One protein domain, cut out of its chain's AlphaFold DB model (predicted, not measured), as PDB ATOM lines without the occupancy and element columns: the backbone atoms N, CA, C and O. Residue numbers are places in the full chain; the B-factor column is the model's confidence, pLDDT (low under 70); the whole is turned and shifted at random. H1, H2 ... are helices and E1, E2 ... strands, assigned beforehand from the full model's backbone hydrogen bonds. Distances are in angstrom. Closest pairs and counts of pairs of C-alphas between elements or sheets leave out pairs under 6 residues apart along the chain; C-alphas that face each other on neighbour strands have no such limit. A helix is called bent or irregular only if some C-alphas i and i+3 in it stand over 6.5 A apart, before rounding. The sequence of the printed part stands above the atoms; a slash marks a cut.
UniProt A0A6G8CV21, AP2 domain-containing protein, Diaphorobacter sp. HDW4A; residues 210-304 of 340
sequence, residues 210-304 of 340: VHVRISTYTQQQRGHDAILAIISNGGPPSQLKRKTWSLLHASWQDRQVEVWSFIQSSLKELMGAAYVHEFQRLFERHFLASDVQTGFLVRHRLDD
ATOM      1  N   VAL A 210      39.168 -30.894 -20.191       89.62
ATOM      2  CA  VAL A 210      38.513 -29.906 -19.356       89.62
ATOM      3  C   VAL A 210      39.538 -29.334 -18.399       89.62
ATOM      4  O   VAL A 210      40.337 -30.055 -17.804       89.62
ATOM      5  N   HIS A 211      39.481 -28.023 -18.238       90.81
ATOM      6  CA  HIS A 211      40.251 -27.279 -17.265       90.81
ATOM      7  C   HIS A 211      39.278 -26.487 -16.393       90.81
ATOM      8  O   HIS A 211      38.598 -25.583 -16.886       90.81
ATOM      9  N   VAL A 212      39.206 -26.858 -15.114       92.56
ATOM     10  CA  VAL A 212      38.432 -26.171 -14.075       92.56
ATOM     11  C   VAL A 212      39.420 -25.509 -13.131       92.56
ATOM     12  O   VAL A 212      40.240 -26.196 -12.531       92.56
ATOM     13  N   ARG A 213      39.342 -24.191 -12.991       92.94
ATOM     14  CA  ARG A 213      40.110 -23.428 -12.007       92.94
ATOM     15  C   ARG A 213      39.153 -22.618 -11.154       92.94
ATOM     16  O   ARG A 213      38.420 -21.783 -11.680       92.94
ATOM     17  N   ILE A 214      39.191 -22.860  -9.854       93.75
ATOM     18  CA  ILE A 214      38.501 -22.090  -8.831       93.75
ATOM     19  C   ILE A 214      39.573 -21.464  -7.948       93.75
ATOM     20  O   ILE A 214      40.366 -22.173  -7.334       93.75
ATOM     21  N   SER A 215      39.608 -20.142  -7.912       91.44
ATOM     22  CA  SER A 215      40.589 -19.378  -7.141       91.44
ATOM     23  C   SER A 215      39.907 -18.210  -6.452       91.44
ATOM     24  O   SER A 215      38.934 -17.666  -6.982       91.44
ATOM     25  N   THR A 216      40.435 -17.773  -5.318       89.44
ATOM     26  CA  THR A 216      39.988 -16.536  -4.674       89.44
ATOM     27  C   THR A 216      40.848 -15.361  -5.097       89.44
ATOM     28  O   THR A 216      42.059 -15.486  -5.256       89.44
ATOM     29  N   TYR A 217      40.226 -14.204  -5.287       83.81
ATOM     30  CA  TYR A 217      40.941 -12.965  -5.563       83.81
ATOM     31  C   TYR A 217      40.338 -11.819  -4.760       83.81
ATOM     32  O   TYR A 217      39.119 -11.723  -4.596       83.81
ATOM     33  N   THR A 218      41.201 -10.918  -4.299       78.44
ATOM     34  CA  THR A 218      40.781  -9.715  -3.585       78.44
ATOM     35  C   THR A 218      40.334  -8.663  -4.587       78.44
ATOM     36  O   THR A 218      41.111  -8.188  -5.424       78.44
ATOM     37  N   GLN A 219      39.063  -8.267  -4.528       72.62
ATOM     38  CA  GLN A 219      38.539  -7.237  -5.412       72.62
ATOM     39  C   GLN A 219      38.895  -5.855  -4.848       72.62
ATOM     40  O   GLN A 219      38.129  -5.276  -4.080       72.62
ATOM     41  N   GLN A 220      40.043  -5.303  -5.259       61.91
ATOM     42  CA  GLN A 220      40.580  -4.026  -4.747       61.91
ATOM     43  C   GLN A 220      39.574  -2.859  -4.767       61.91
ATOM     44  O   GLN A 220      39.611  -2.011  -3.887       61.91
ATOM     45  N   GLN A 221      38.637  -2.825  -5.722       63.50
ATOM     46  CA  GLN A 221      37.611  -1.775  -5.781       63.50
ATOM     47  C   GLN A 221      36.435  -1.959  -4.810       63.50
ATOM     48  O   GLN A 221      35.686  -1.013  -4.590       63.50
ATOM     49  N   ARG A 222      36.224  -3.164  -4.270       63.22
ATOM     50  CA  ARG A 222      35.077  -3.484  -3.401       63.22
ATOM     51  C   ARG A 222      35.467  -3.919  -1.985       63.22
ATOM     52  O   ARG A 222      34.574  -4.147  -1.175       63.22
ATOM     53  N   GLY A 223      36.765  -4.033  -1.693       75.81
ATOM     54  CA  GLY A 223      37.288  -4.282  -0.347       75.81
ATOM     55  C   GLY A 223      36.970  -5.662   0.236       75.81
ATOM     56  O   GLY A 223      37.045  -5.824   1.447       75.81
ATOM     57  N   HIS A 224      36.592  -6.639  -0.591       77.94
ATOM     58  CA  HIS A 224      36.299  -8.004  -0.149       77.94
ATOM     59  C   HIS A 224      36.813  -9.046  -1.141       77.94
ATOM     60  O   HIS A 224      37.027  -8.751  -2.324       77.94
ATOM     61  N   ASP A 225      36.983 -10.272  -0.649       86.94
ATOM     62  CA  ASP A 225      37.402 -11.412  -1.453       86.94
ATOM     63  C   ASP A 225      36.235 -12.002  -2.245       86.94
ATOM     64  O   ASP A 225      35.063 -11.927  -1.857       86.94
ATOM     65  N   ALA A 226      36.557 -12.589  -3.392       89.69
ATOM     66  CA  ALA A 226      35.590 -13.244  -4.249       89.69
ATOM     67  C   ALA A 226      36.150 -14.547  -4.823       89.69
ATOM     68  O   ALA A 226      37.328 -14.638  -5.169       89.69
ATOM     69  N   ILE A 227      35.282 -15.545  -4.971       92.19
ATOM     70  CA  ILE A 227      35.576 -16.783  -5.691       92.19
ATOM     71  C   ILE A 227      35.425 -16.514  -7.185       92.19
ATOM     72  O   ILE A 227      34.380 -16.028  -7.614       92.19
ATOM     73  N   LEU A 228      36.424 -16.883  -7.981       93.00
ATOM     74  CA  LEU A 228      36.371 -16.924  -9.438       93.00
ATOM     75  C   LEU A 228      36.387 -18.374  -9.913       93.00
ATOM     76  O   LEU A 228      37.380 -19.069  -9.713       93.00
ATOM     77  N   ALA A 229      35.329 -18.798 -10.599       93.81
ATOM     78  CA  ALA A 229      35.330 -20.041 -11.357       93.81
ATOM     79  C   ALA A 229      35.628 -19.769 -12.828       93.81
ATOM     80  O   ALA A 229      34.972 -18.931 -13.451       93.81
ATOM     81  N   ILE A 230      36.570 -20.521 -13.393       92.31
ATOM     82  CA  ILE A 230      36.883 -20.553 -14.820       92.31
ATOM     83  C   ILE A 230      36.842 -22.005 -15.287       92.31
ATOM     84  O   ILE A 230      37.556 -22.854 -14.758       92.31
ATOM     85  N   ILE A 231      36.024 -22.284 -16.299       92.88
ATOM     86  CA  ILE A 231      35.873 -23.616 -16.887       92.88
ATOM     87  C   ILE A 231      36.069 -23.500 -18.396       92.88
ATOM     88  O   ILE A 231      35.417 -22.692 -19.061       92.88
ATOM     89  N   SER A 232      36.980 -24.301 -18.938       88.88
ATOM     90  CA  SER A 232      37.291 -24.340 -20.369       88.88
ATOM     91  C   SER A 232      37.502 -25.766 -20.855       88.88
ATOM     92  O   SER A 232      37.831 -26.649 -20.065       88.88
ATOM     93  N   ASN A 233      37.337 -25.977 -22.157       84.88
ATOM     94  CA  ASN A 233      37.525 -27.264 -22.826       84.88
ATOM     95  C   ASN A 233      38.663 -27.242 -23.873       84.88
ATOM     96  O   ASN A 233      38.650 -28.010 -24.832       84.88
ATOM     97  N   GLY A 234      39.582 -26.275 -23.772       75.12
ATOM     98  CA  GLY A 234      40.591 -26.012 -24.807       75.12
ATOM     99  C   GLY A 234      40.053 -25.424 -26.115       75.12
ATOM    100  O   GLY A 234      40.824 -25.201 -27.048       75.12
ATOM    101  N   GLY A 235      38.746 -25.171 -26.197       73.88
ATOM    102  CA  GLY A 235      38.098 -24.509 -27.318       73.88
ATOM    103  C   GLY A 235      38.402 -23.006 -27.394       73.88
ATOM    104  O   GLY A 235      39.183 -22.460 -26.607       73.88
ATOM    105  N   PRO A 236      37.788 -22.297 -28.356       71.25
ATOM    106  CA  PRO A 236      37.952 -20.856 -28.479       71.25
ATOM    107  C   PRO A 236      37.500 -20.134 -27.197       71.25
ATOM    108  O   PRO A 236      36.616 -20.623 -26.491       71.25
ATOM    109  N   PRO A 237      38.015 -18.920 -26.917       70.44
ATOM    110  CA  PRO A 237      37.656 -18.163 -25.715       70.44
ATOM    111  C   PRO A 237      36.154 -17.892 -25.542       70.44
ATOM    112  O   PRO A 237      35.729 -17.551 -24.445       70.44
ATOM    113  N   SER A 238      35.351 -18.017 -26.604       72.94
ATOM    114  CA  SER A 238      33.890 -17.913 -26.552       72.94
ATOM    115  C   SER A 238      33.219 -19.056 -25.782       72.94
ATOM    116  O   SER A 238      32.127 -18.863 -25.260       72.94
ATOM    117  N   GLN A 239      33.860 -20.224 -25.683       80.62
ATOM    118  CA  GLN A 239      33.356 -21.376 -24.925       80.62
ATOM    119  C   GLN A 239      33.779 -21.343 -23.446       80.62
ATOM    120  O   GLN A 239      33.342 -22.177 -22.659       80.62
ATOM    121  N   LEU A 240      34.604 -20.367 -23.048       85.44
ATOM    122  CA  LEU A 240      35.038 -20.174 -21.668       85.44
ATOM    123  C   LEU A 240      33.848 -19.793 -20.777       85.44
ATOM    124  O   LEU A 240      33.228 -18.744 -20.968       85.44
ATOM    125  N   LYS A 241      33.571 -20.598 -19.754       92.00
ATOM    126  CA  LYS A 241      32.571 -20.284 -18.730       92.00
ATOM    127  C   LYS A 241      33.271 -19.639 -17.543       92.00
ATOM    128  O   LYS A 241      34.262 -20.163 -17.041       92.00
ATOM    129  N   ARG A 242      32.767 -18.484 -17.107       93.69
ATOM    130  CA  ARG A 242      33.293 -17.762 -15.945       93.69
ATOM    131  C   ARG A 242      32.170 -17.236 -15.071       93.69
ATOM    132  O   ARG A 242      31.187 -16.714 -15.599       93.69
ATOM    133  N   LYS A 243      32.335 -17.335 -13.757       94.12
ATOM    134  CA  LYS A 243      31.407 -16.759 -12.782       94.12
ATOM    135  C   LYS A 243      32.156 -16.375 -11.512       94.12
ATOM    136  O   LYS A 243      33.141 -17.018 -11.158       94.12
ATOM    137  N   THR A 244      31.678 -15.318 -10.863       93.31
ATOM    138  CA  THR A 244      32.245 -14.790  -9.623       93.31
ATOM    139  C   THR A 244      31.200 -14.817  -8.513       93.31
ATOM    140  O   THR A 244      30.041 -14.480  -8.767       93.31
ATOM    141  N   TRP A 245      31.617 -15.137  -7.287       93.69
ATOM    142  CA  TRP A 245      30.804 -15.022  -6.072       93.69
ATOM    143  C   TRP A 245      31.527 -14.191  -5.019       93.69
ATOM    144  O   TRP A 245      32.706 -14.406  -4.768       93.69
ATOM    145  N   SER A 246      30.816 -13.254  -4.392       90.19
ATOM    146  CA  SER A 246      31.352 -12.448  -3.292       90.19
ATOM    147  C   SER A 246      31.384 -13.247  -1.985       90.19
ATOM    148  O   SER A 246      30.407 -13.931  -1.656       90.19
ATOM    149  N   LEU A 247      32.480 -13.101  -1.234       89.31
ATOM    150  CA  LEU A 247      32.667 -13.640   0.117       89.31
ATOM    151  C   LEU A 247      32.381 -12.601   1.219       89.31
ATOM    152  O   LEU A 247      32.729 -12.807   2.374       89.31
ATOM    153  N   LEU A 248      31.727 -11.478   0.890       87.38
ATOM    154  CA  LEU A 248      31.421 -10.417   1.862       87.38
ATOM    155  C   LEU A 248      30.468 -10.877   2.984       87.38
ATOM    156  O   LEU A 248      30.586 -10.436   4.123       87.38
ATOM    157  N   HIS A 249      29.509 -11.746   2.654       88.94
ATOM    158  CA  HIS A 249      28.461 -12.224   3.572       88.94
ATOM    159  C   HIS A 249      28.331 -13.753   3.583       88.94
ATOM    160  O   HIS A 249      27.290 -14.282   3.957       88.94
ATOM    161  N   ALA A 250      29.341 -14.459   3.086       89.69
ATOM    162  CA  ALA A 250      29.328 -15.910   2.977       89.69
ATOM    163  C   ALA A 250      30.761 -16.428   3.038       89.69
ATOM    164  O   ALA A 250      31.655 -15.836   2.427       89.69
ATOM    165  N   SER A 251      30.966 -17.535   3.740       89.88
ATOM    166  CA  SER A 251      32.236 -18.251   3.716       89.88
ATOM    167  C   SER A 251      32.429 -18.990   2.388       89.88
ATOM    168  O   SER A 251      31.513 -19.126   1.569       89.88
ATOM    169  N   TRP A 252      33.642 -19.495   2.170       88.75
ATOM    170  CA  TRP A 252      33.932 -20.391   1.053       88.75
ATOM    171  C   TRP A 252      33.026 -21.625   1.075       88.75
ATOM    172  O   TRP A 252      32.428 -21.964   0.055       88.75
ATOM    173  N   GLN A 253      32.875 -22.238   2.250       91.62
ATOM    174  CA  GLN A 253      32.063 -23.431   2.477       91.62
ATOM    175  C   GLN A 253      30.587 -23.177   2.149       91.62
ATOM    176  O   GLN A 253      29.969 -23.987   1.461       91.62
ATOM    177  N   ASP A 254      30.049 -22.012   2.524       91.50
ATOM    178  CA  ASP A 254      28.666 -21.637   2.189       91.50
ATOM    179  C   ASP A 254      28.450 -21.555   0.670       91.50
ATOM    180  O   ASP A 254      27.384 -21.893   0.154       91.50
ATOM    181  N   ARG A 255      29.479 -21.125  -0.074       93.19
ATOM    182  CA  ARG A 255      29.428 -20.983  -1.535       93.19
ATOM    183  C   ARG A 255      29.770 -22.262  -2.295       93.19
ATOM    184  O   ARG A 255      29.492 -22.313  -3.496       93.19
ATOM    185  N   GLN A 256      30.320 -23.296  -1.652       91.94
ATOM    186  CA  GLN A 256      30.740 -24.529  -2.334       91.94
ATOM    187  C   GLN A 256      29.592 -25.174  -3.119       91.94
ATOM    188  O   GLN A 256      29.801 -25.595  -4.255       91.94
ATOM    189  N   VAL A 257      28.370 -25.184  -2.576       93.88
ATOM    190  CA  VAL A 257      27.194 -25.766  -3.247       93.88
ATOM    191  C   VAL A 257      26.864 -25.027  -4.550       93.88
ATOM    192  O   VAL A 257      26.649 -25.649  -5.593       93.88
ATOM    193  N   GLU A 258      26.871 -23.692  -4.526       95.19
ATOM    194  CA  GLU A 258      26.599 -22.870  -5.710       95.19
ATOM    195  C   GLU A 258      27.699 -22.994  -6.769       95.19
ATOM    196  O   GLU A 258      27.414 -23.060  -7.970       95.19
ATOM    197  N   VAL A 259      28.959 -23.024  -6.329       94.88
ATOM    198  CA  VAL A 259      30.122 -23.178  -7.209       94.88
ATOM    199  C   VAL A 259      30.104 -24.558  -7.864       94.88
ATOM    200  O   VAL A 259      30.288 -24.658  -9.078       94.88
ATOM    201  N   TRP A 260      29.809 -25.614  -7.105       95.94
ATOM    202  CA  TRP A 260      29.707 -26.974  -7.631       95.94
ATOM    203  C   TRP A 260      28.570 -27.121  -8.645       95.94
ATOM    204  O   TRP A 260      28.777 -27.659  -9.734       95.94
ATOM    205  N   SER A 261      27.399 -26.546  -8.359       96.06
ATOM    206  CA  SER A 261      26.279 -26.507  -9.310       96.06
ATOM    207  C   SER A 261      26.655 -25.787 -10.616       96.06
ATOM    208  O   SER A 261      26.326 -26.242 -11.720       96.06
ATOM    209  N   PHE A 262      27.414 -24.688 -10.525       96.50
ATOM    210  CA  PHE A 262      27.960 -24.007 -11.702       96.50
ATOM    211  C   PHE A 262      28.962 -24.874 -12.478       96.50
ATOM    212  O   PHE A 262      28.933 -24.870 -13.713       96.50
ATOM    213  N   ILE A 263      29.812 -25.641 -11.790       95.06
ATOM    214  CA  ILE A 263      30.717 -26.603 -12.431       95.06
ATOM    215  C   ILE A 263      29.906 -27.649 -13.196       95.06
ATOM    216  O   ILE A 263      30.096 -27.798 -14.401       95.06
ATOM    217  N   GLN A 264      28.953 -28.315 -12.547       95.62
ATOM    218  CA  GLN A 264      28.148 -29.371 -13.167       95.62
ATOM    219  C   GLN A 264      27.370 -28.870 -14.391       95.62
ATOM    220  O   GLN A 264      27.404 -29.503 -15.445       95.62
ATOM    221  N   SER A 265      26.705 -27.717 -14.281       95.81
ATOM    222  CA  SER A 265      25.962 -27.109 -15.396       95.81
ATOM    223  C   SER A 265      26.872 -26.711 -16.562       95.81
ATOM    224  O   SER A 265      26.564 -27.028 -17.711       95.81
ATOM    225  N   SER A 266      28.026 -26.103 -16.277       94.44
ATOM    226  CA  SER A 266      29.008 -25.731 -17.302       94.44
ATOM    227  C   SER A 266      29.598 -26.958 -17.997       94.44
ATOM    228  O   SER A 266      29.725 -26.978 -19.220       94.44
ATOM    229  N   LEU A 267      29.931 -28.008 -17.243       92.81
ATOM    230  CA  LEU A 267      30.439 -29.260 -17.801       92.81
ATOM    231  C   LEU A 267      29.375 -29.997 -18.613       92.81
ATOM    232  O   LEU A 267      29.697 -30.541 -19.666       92.81
ATOM    233  N   LYS A 268      28.109 -29.962 -18.185       93.62
ATOM    234  CA  LYS A 268      26.994 -30.530 -18.951       93.62
ATOM    235  C   LYS A 268      26.873 -29.874 -20.323       93.62
ATOM    236  O   LYS A 268      26.672 -30.580 -21.306       93.62
ATOM    237  N   GLU A 269      27.010 -28.553 -20.391       91.25
ATOM    238  CA  GLU A 269      26.952 -27.808 -21.653       91.25
ATOM    239  C   GLU A 269      28.170 -28.089 -22.550       91.25
ATOM    240  O   GLU A 269      28.019 -28.269 -23.754       91.25
ATOM    241  N   LEU A 270      29.374 -28.157 -21.971       88.31
ATOM    242  CA  LEU A 270      30.616 -28.325 -22.736       88.31
ATOM    243  C   LEU A 270      30.881 -29.773 -23.177       88.31
ATOM    244  O   LEU A 270      31.459 -29.993 -24.241       88.31
ATOM    245  N   MET A 271      30.504 -30.747 -22.348       86.56
ATOM    246  CA  MET A 271      30.931 -32.147 -22.464       86.56
ATOM    247  C   MET A 271      29.780 -33.161 -22.414       86.56
ATOM    248  O   MET A 271      29.997 -34.335 -22.710       86.56
ATOM    249  N   GLY A 272      28.561 -32.731 -22.082       90.00
ATOM    250  CA  GLY A 272      27.397 -33.605 -21.946       90.00
ATOM    251  C   GLY A 272      27.236 -34.210 -20.547       90.00
ATOM    252  O   GLY A 272      28.121 -34.148 -19.696       90.00
ATOM    253  N   ALA A 273      26.065 -34.803 -20.298       90.25
ATOM    254  CA  ALA A 273      25.676 -35.281 -18.968       90.25
ATOM    255  C   ALA A 273      26.512 -36.470 -18.461       90.25
ATOM    256  O   ALA A 273      26.827 -36.523 -17.277       90.25
ATOM    257  N   ALA A 274      26.915 -37.389 -19.349       88.19
ATOM    258  CA  ALA A 274      27.718 -38.555 -18.973       88.19
ATOM    259  C   ALA A 274      29.041 -38.147 -18.302       88.19
ATOM    260  O   ALA A 274      29.412 -38.695 -17.264       88.19
ATOM    261  N   TYR A 275      29.695 -37.113 -18.837       89.62
ATOM    262  CA  TYR A 275      30.949 -36.614 -18.286       89.62
ATOM    263  C   TYR A 275      30.785 -35.952 -16.912       89.62
ATOM    264  O   TYR A 275      31.685 -36.031 -16.082       89.62
ATOM    265  N   VAL A 276      29.640 -35.322 -16.633       92.50
ATOM    266  CA  VAL A 276      29.391 -34.692 -15.324       92.50
ATOM    267  C   VAL A 276      29.437 -35.728 -14.203       92.50
ATOM    268  O   VAL A 276      30.050 -35.473 -13.168       92.50
ATOM    269  N   HIS A 277      28.845 -36.905 -14.421       92.38
ATOM    270  CA  HIS A 277      28.862 -37.992 -13.441       92.38
ATOM    271  C   HIS A 277      30.276 -38.525 -13.195       92.38
ATOM    272  O   HIS A 277      30.663 -38.763 -12.050       92.38
ATOM    273  N   GLU A 278      31.068 -38.677 -14.255       91.12
ATOM    274  CA  GLU A 278      32.462 -39.095 -14.135       91.12
ATOM    275  C   GLU A 278      33.315 -38.045 -13.413       91.12
ATOM    276  O   GLU A 278      34.036 -38.379 -12.472       91.12
ATOM    277  N   PHE A 279      33.191 -36.774 -13.797       92.75
ATOM    278  CA  PHE A 279      33.901 -35.670 -13.158       92.75
ATOM    279  C   PHE A 279      33.566 -35.581 -11.667       92.75
ATOM    280  O   PHE A 279      34.461 -35.418 -10.839       92.75
ATOM    281  N   GLN A 280      32.288 -35.743 -11.314       93.75
ATOM    282  CA  GLN A 280      31.851 -35.784  -9.925       93.75
ATOM    283  C   GLN A 280      32.515 -36.936  -9.166       93.75
ATOM    284  O   GLN A 280      33.155 -36.705  -8.141       93.75
ATOM    285  N   ARG A 281      32.458 -38.158  -9.710       93.56
ATOM    286  CA  ARG A 281      33.088 -39.344  -9.109       93.56
ATOM    287  C   ARG A 281      34.580 -39.139  -8.835       93.56
ATOM    288  O   ARG A 281      35.080 -39.619  -7.820       93.56
ATOM    289  N   LEU A 282      35.286 -38.468  -9.743       91.94
ATOM    290  CA  LEU A 282      36.732 -38.283  -9.660       91.94
ATOM    291  C   LEU A 282      37.147 -37.114  -8.760       91.94
ATOM    292  O   LEU A 282      38.153 -37.229  -8.064       91.94
ATOM    293  N   PHE A 283      36.412 -35.998  -8.772       94.75
ATOM    294  CA  PHE A 283      36.933 -34.734  -8.240       94.75
ATOM    295  C   PHE A 283      36.066 -34.052  -7.180       94.75
ATOM    296  O   PHE A 283      36.544 -33.110  -6.551       94.75
ATOM    297  N   GLU A 284      34.842 -34.519  -6.919       94.38
ATOM    298  CA  GLU A 284      33.957 -33.904  -5.915       94.38
ATOM    299  C   GLU A 284      34.600 -33.868  -4.528       94.38
ATOM    300  O   GLU A 284      34.628 -32.828  -3.879       94.38
ATOM    301  N   ARG A 285      35.210 -34.981  -4.105       93.44
ATOM    302  CA  ARG A 285      35.897 -35.057  -2.806       93.44
ATOM    303  C   ARG A 285      37.036 -34.045  -2.695       93.44
ATOM    304  O   ARG A 285      37.194 -33.424  -1.652       93.44
ATOM    305  N   HIS A 286      37.799 -33.862  -3.770       93.31
ATOM    306  CA  HIS A 286      38.895 -32.896  -3.806       93.31
ATOM    307  C   HIS A 286      38.386 -31.453  -3.766       93.31
ATOM    308  O   HIS A 286      38.987 -30.615  -3.104       93.31
ATOM    309  N   PHE A 287      37.270 -31.165  -4.439       93.19
ATOM    310  CA  PHE A 287      36.643 -29.848  -4.390       93.19
ATOM    311  C   PHE A 287      36.096 -29.532  -2.994       93.19
ATOM    312  O   PHE A 287      36.354 -28.454  -2.464       93.19
ATOM    313  N   LEU A 288      35.393 -30.472  -2.362       91.38
ATOM    314  CA  LEU A 288      34.847 -30.271  -1.016       91.38
ATOM    315  C   LEU A 288      35.949 -30.084   0.039       91.38
ATOM    316  O   LEU A 288      35.759 -29.321   0.981       91.38
ATOM    317  N   ALA A 289      37.106 -30.725  -0.148       90.69
ATOM    318  CA  ALA A 289      38.278 -30.569   0.713       90.69
ATOM    319  C   ALA A 289      39.091 -29.284   0.456       90.69
ATOM    320  O   ALA A 289      40.025 -29.015   1.205       90.69
ATOM    321  N   SER A 290      38.778 -28.515  -0.594       91.25
ATOM    322  CA  SER A 290      39.481 -27.265  -0.907       91.25
ATOM    323  C   SER A 290      39.011 -26.087  -0.057       91.25
ATOM    324  O   SER A 290      37.854 -26.039   0.370       91.25
ATOM    325  N   ASP A 291      39.887 -25.101   0.118       88.56
ATOM    326  CA  ASP A 291      39.602 -23.853   0.820       88.56
ATOM    327  C   ASP A 291      40.056 -22.611   0.027       88.56
ATOM    328  O   ASP A 291      40.441 -22.687  -1.141       88.56
ATOM    329  N   VAL A 292      39.976 -21.442   0.668       85.06
ATOM    330  CA  VAL A 292      40.364 -20.140   0.101       85.06
ATOM    331  C   VAL A 292      41.843 -20.095  -0.296       85.06
ATOM    332  O   VAL A 292      42.185 -19.473  -1.294       85.06
ATOM    333  N   GLN A 293      42.727 -20.734   0.472       84.81
ATOM    334  CA  GLN A 293      44.168 -20.699   0.230       84.81
ATOM    335  C   GLN A 293      44.576 -21.706  -0.839       84.81
ATOM    336  O   GLN A 293      45.383 -21.389  -1.707       84.81
ATOM    337  N   THR A 294      44.020 -22.916  -0.786       85.88
ATOM    338  CA  THR A 294      44.367 -23.962  -1.748       85.88
ATOM    339  C   THR A 294      43.658 -23.759  -3.076       85.88
ATOM    340  O   THR A 294      44.198 -24.136  -4.109       85.88
ATOM    341  N   GLY A 295      42.432 -23.233  -3.076       88.88
ATOM    342  CA  GLY A 295      41.551 -23.241  -4.239       88.88
ATOM    343  C   GLY A 295      41.372 -24.646  -4.829       88.88
ATOM    344  O   GLY A 295      41.618 -25.662  -4.175       88.88
ATOM    345  N   PHE A 296      40.952 -24.716  -6.092       92.94
ATOM    346  CA  PHE A 296      40.724 -25.984  -6.782       92.94
ATOM    347  C   PHE A 296      41.100 -25.890  -8.257       92.94
ATOM    348  O   PHE A 296      40.478 -25.151  -9.025       92.94
ATOM    349  N   LEU A 297      42.106 -26.658  -8.673       92.06
ATOM    350  CA  LEU A 297      42.555 -26.725 -10.057       92.06
ATOM    351  C   LEU A 297      42.506 -28.167 -10.563       92.06
ATOM    352  O   LEU A 297      43.186 -29.041 -10.034       92.06
ATOM    353  N   VAL A 298      41.738 -28.401 -11.626       91.94
ATOM    354  CA  VAL A 298      41.648 -29.688 -12.318       91.94
ATOM    355  C   VAL A 298      41.966 -29.515 -13.792       91.94
ATOM    356  O   VAL A 298      41.371 -28.675 -14.472       91.94
ATOM    357  N   ARG A 299      42.857 -30.368 -14.302       89.62
ATOM    358  CA  ARG A 299      43.010 -30.627 -15.738       89.62
ATOM    359  C   ARG A 299      42.741 -32.100 -15.984       89.62
ATOM    360  O   ARG A 299      43.443 -32.952 -15.443       89.62
ATOM    361  N   HIS A 300      41.712 -32.373 -16.774       89.94
ATOM    362  CA  HIS A 300      41.267 -33.726 -17.064       89.94
ATOM    363  C   HIS A 300      41.085 -33.926 -18.566       89.94
ATOM    364  O   HIS A 300      40.317 -33.202 -19.198       89.94
ATOM    365  N   ARG A 301      41.795 -34.890 -19.148       87.94
ATOM    366  CA  ARG A 301      41.636 -35.309 -20.542       87.94
ATOM    367  C   ARG A 301      40.745 -36.537 -20.590       87.94
ATOM    368  O   ARG A 301      41.009 -37.502 -19.887       87.94
ATOM    369  N   LEU A 302      39.718 -36.480 -21.428       80.12
ATOM    370  CA  LEU A 302      38.863 -37.625 -21.680       80.12
ATOM    371  C   LEU A 302      39.536 -38.508 -22.720       80.12
ATOM    372  O   LEU A 302      39.885 -38.038 -23.809       80.12
ATOM    373  N   ASP A 303      39.655 -39.785 -22.393       69.50
ATOM    374  CA  ASP A 303      39.925 -40.800 -23.393       69.50
ATOM    375  C   ASP A 303      38.652 -41.001 -24.215       69.50
ATOM    376  O   ASP A 303      37.616 -41.418 -23.700       69.50
ATOM    377  N   ASP A 304      38.720 -40.655 -25.499       72.25
ATOM    378  CA  ASP A 304      37.671 -40.942 -26.468       72.25
ATOM    379  C   ASP A 304      38.122 -42.137 -27.320       72.25
ATOM    380  O   ASP A 304      38.966 -41.955 -28.205       72.25
TER     381      ASP A 304
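This is residues 210 to 304 of the 340 residues of the protein "AP2 domain-containing protein" of Diaphorobacter sp. HDW4A (UniProt A0A6G8CV21). What is the shape? A twisted slab of four antiparallel strands has two helices over one face, the other face being bare; H1 covers E3 and E2, and H2 folds back beside it toward E4. What makes it up? The 95 printed residues hold E1, E2, E3, H1, H2 and E4 in chain order: a mixed class in two layers, helices on one face of a sheet ordered E3, E2, E1, E4. It is compact, radius of gyration of the C-alphas 13.5 A, with spans of 45 by 29 by 18 A.

Where are the first strands? E1, residues 210 to 219, begins at C-alpha 210 (38.513, -29.906, -19.356) and spans 26.6 A. E2, residues 224 to 232, spans 26.0 A, and E3, residues 241 to 246, 17.4 A. What follows? H1, residues 252 to 271, 26.5 A, is only just irregular, C-alphas 254 and 257 being 7.0 A apart; H2, residues 273 to 288, 20.8 A, is irregular, C-alphas 282 and 285 being 7.6 A apart. E4, residues 296 to 301, spans 16.6 A and ends at C-alpha 301 (41.636, -35.309, -20.542).

How do the strands pair? E1, E2 and E3 form a meander, each the antiparallel neighbour of the one before, with N 213 and O 230 at 2.8 A and N 229 and O 243 at 2.9 A, within hydrogen-bond range. E4 is antiparallel to E1, with N 212 and O 298 at 2.9 A. How do the helices sit? H1 is on the sheet at a height of 8.8 A, and H2 is on the same face at 10.3 A; the closest C-alphas of H2 and E4 are those of Phe 287 and Phe 296, 6.1 A. H1 and H2, a helical hairpin, touch, closest at the C-alphas of Gln 264 and Val 276, 5.9 A, and run opposite ways at a shallow tilt of 25 degrees. O i to N i+4 pairs are within range in 14 of 16 in H1 and 9 of 12 in H2.

How far does it reach? The two C-alphas farthest apart, of Gly 223 and Asp 304, are 45.0 A apart. Is it whole and sure? The printed part has no cut and no long link; pLDDT is under 70 at residues 220 to 222 and 303.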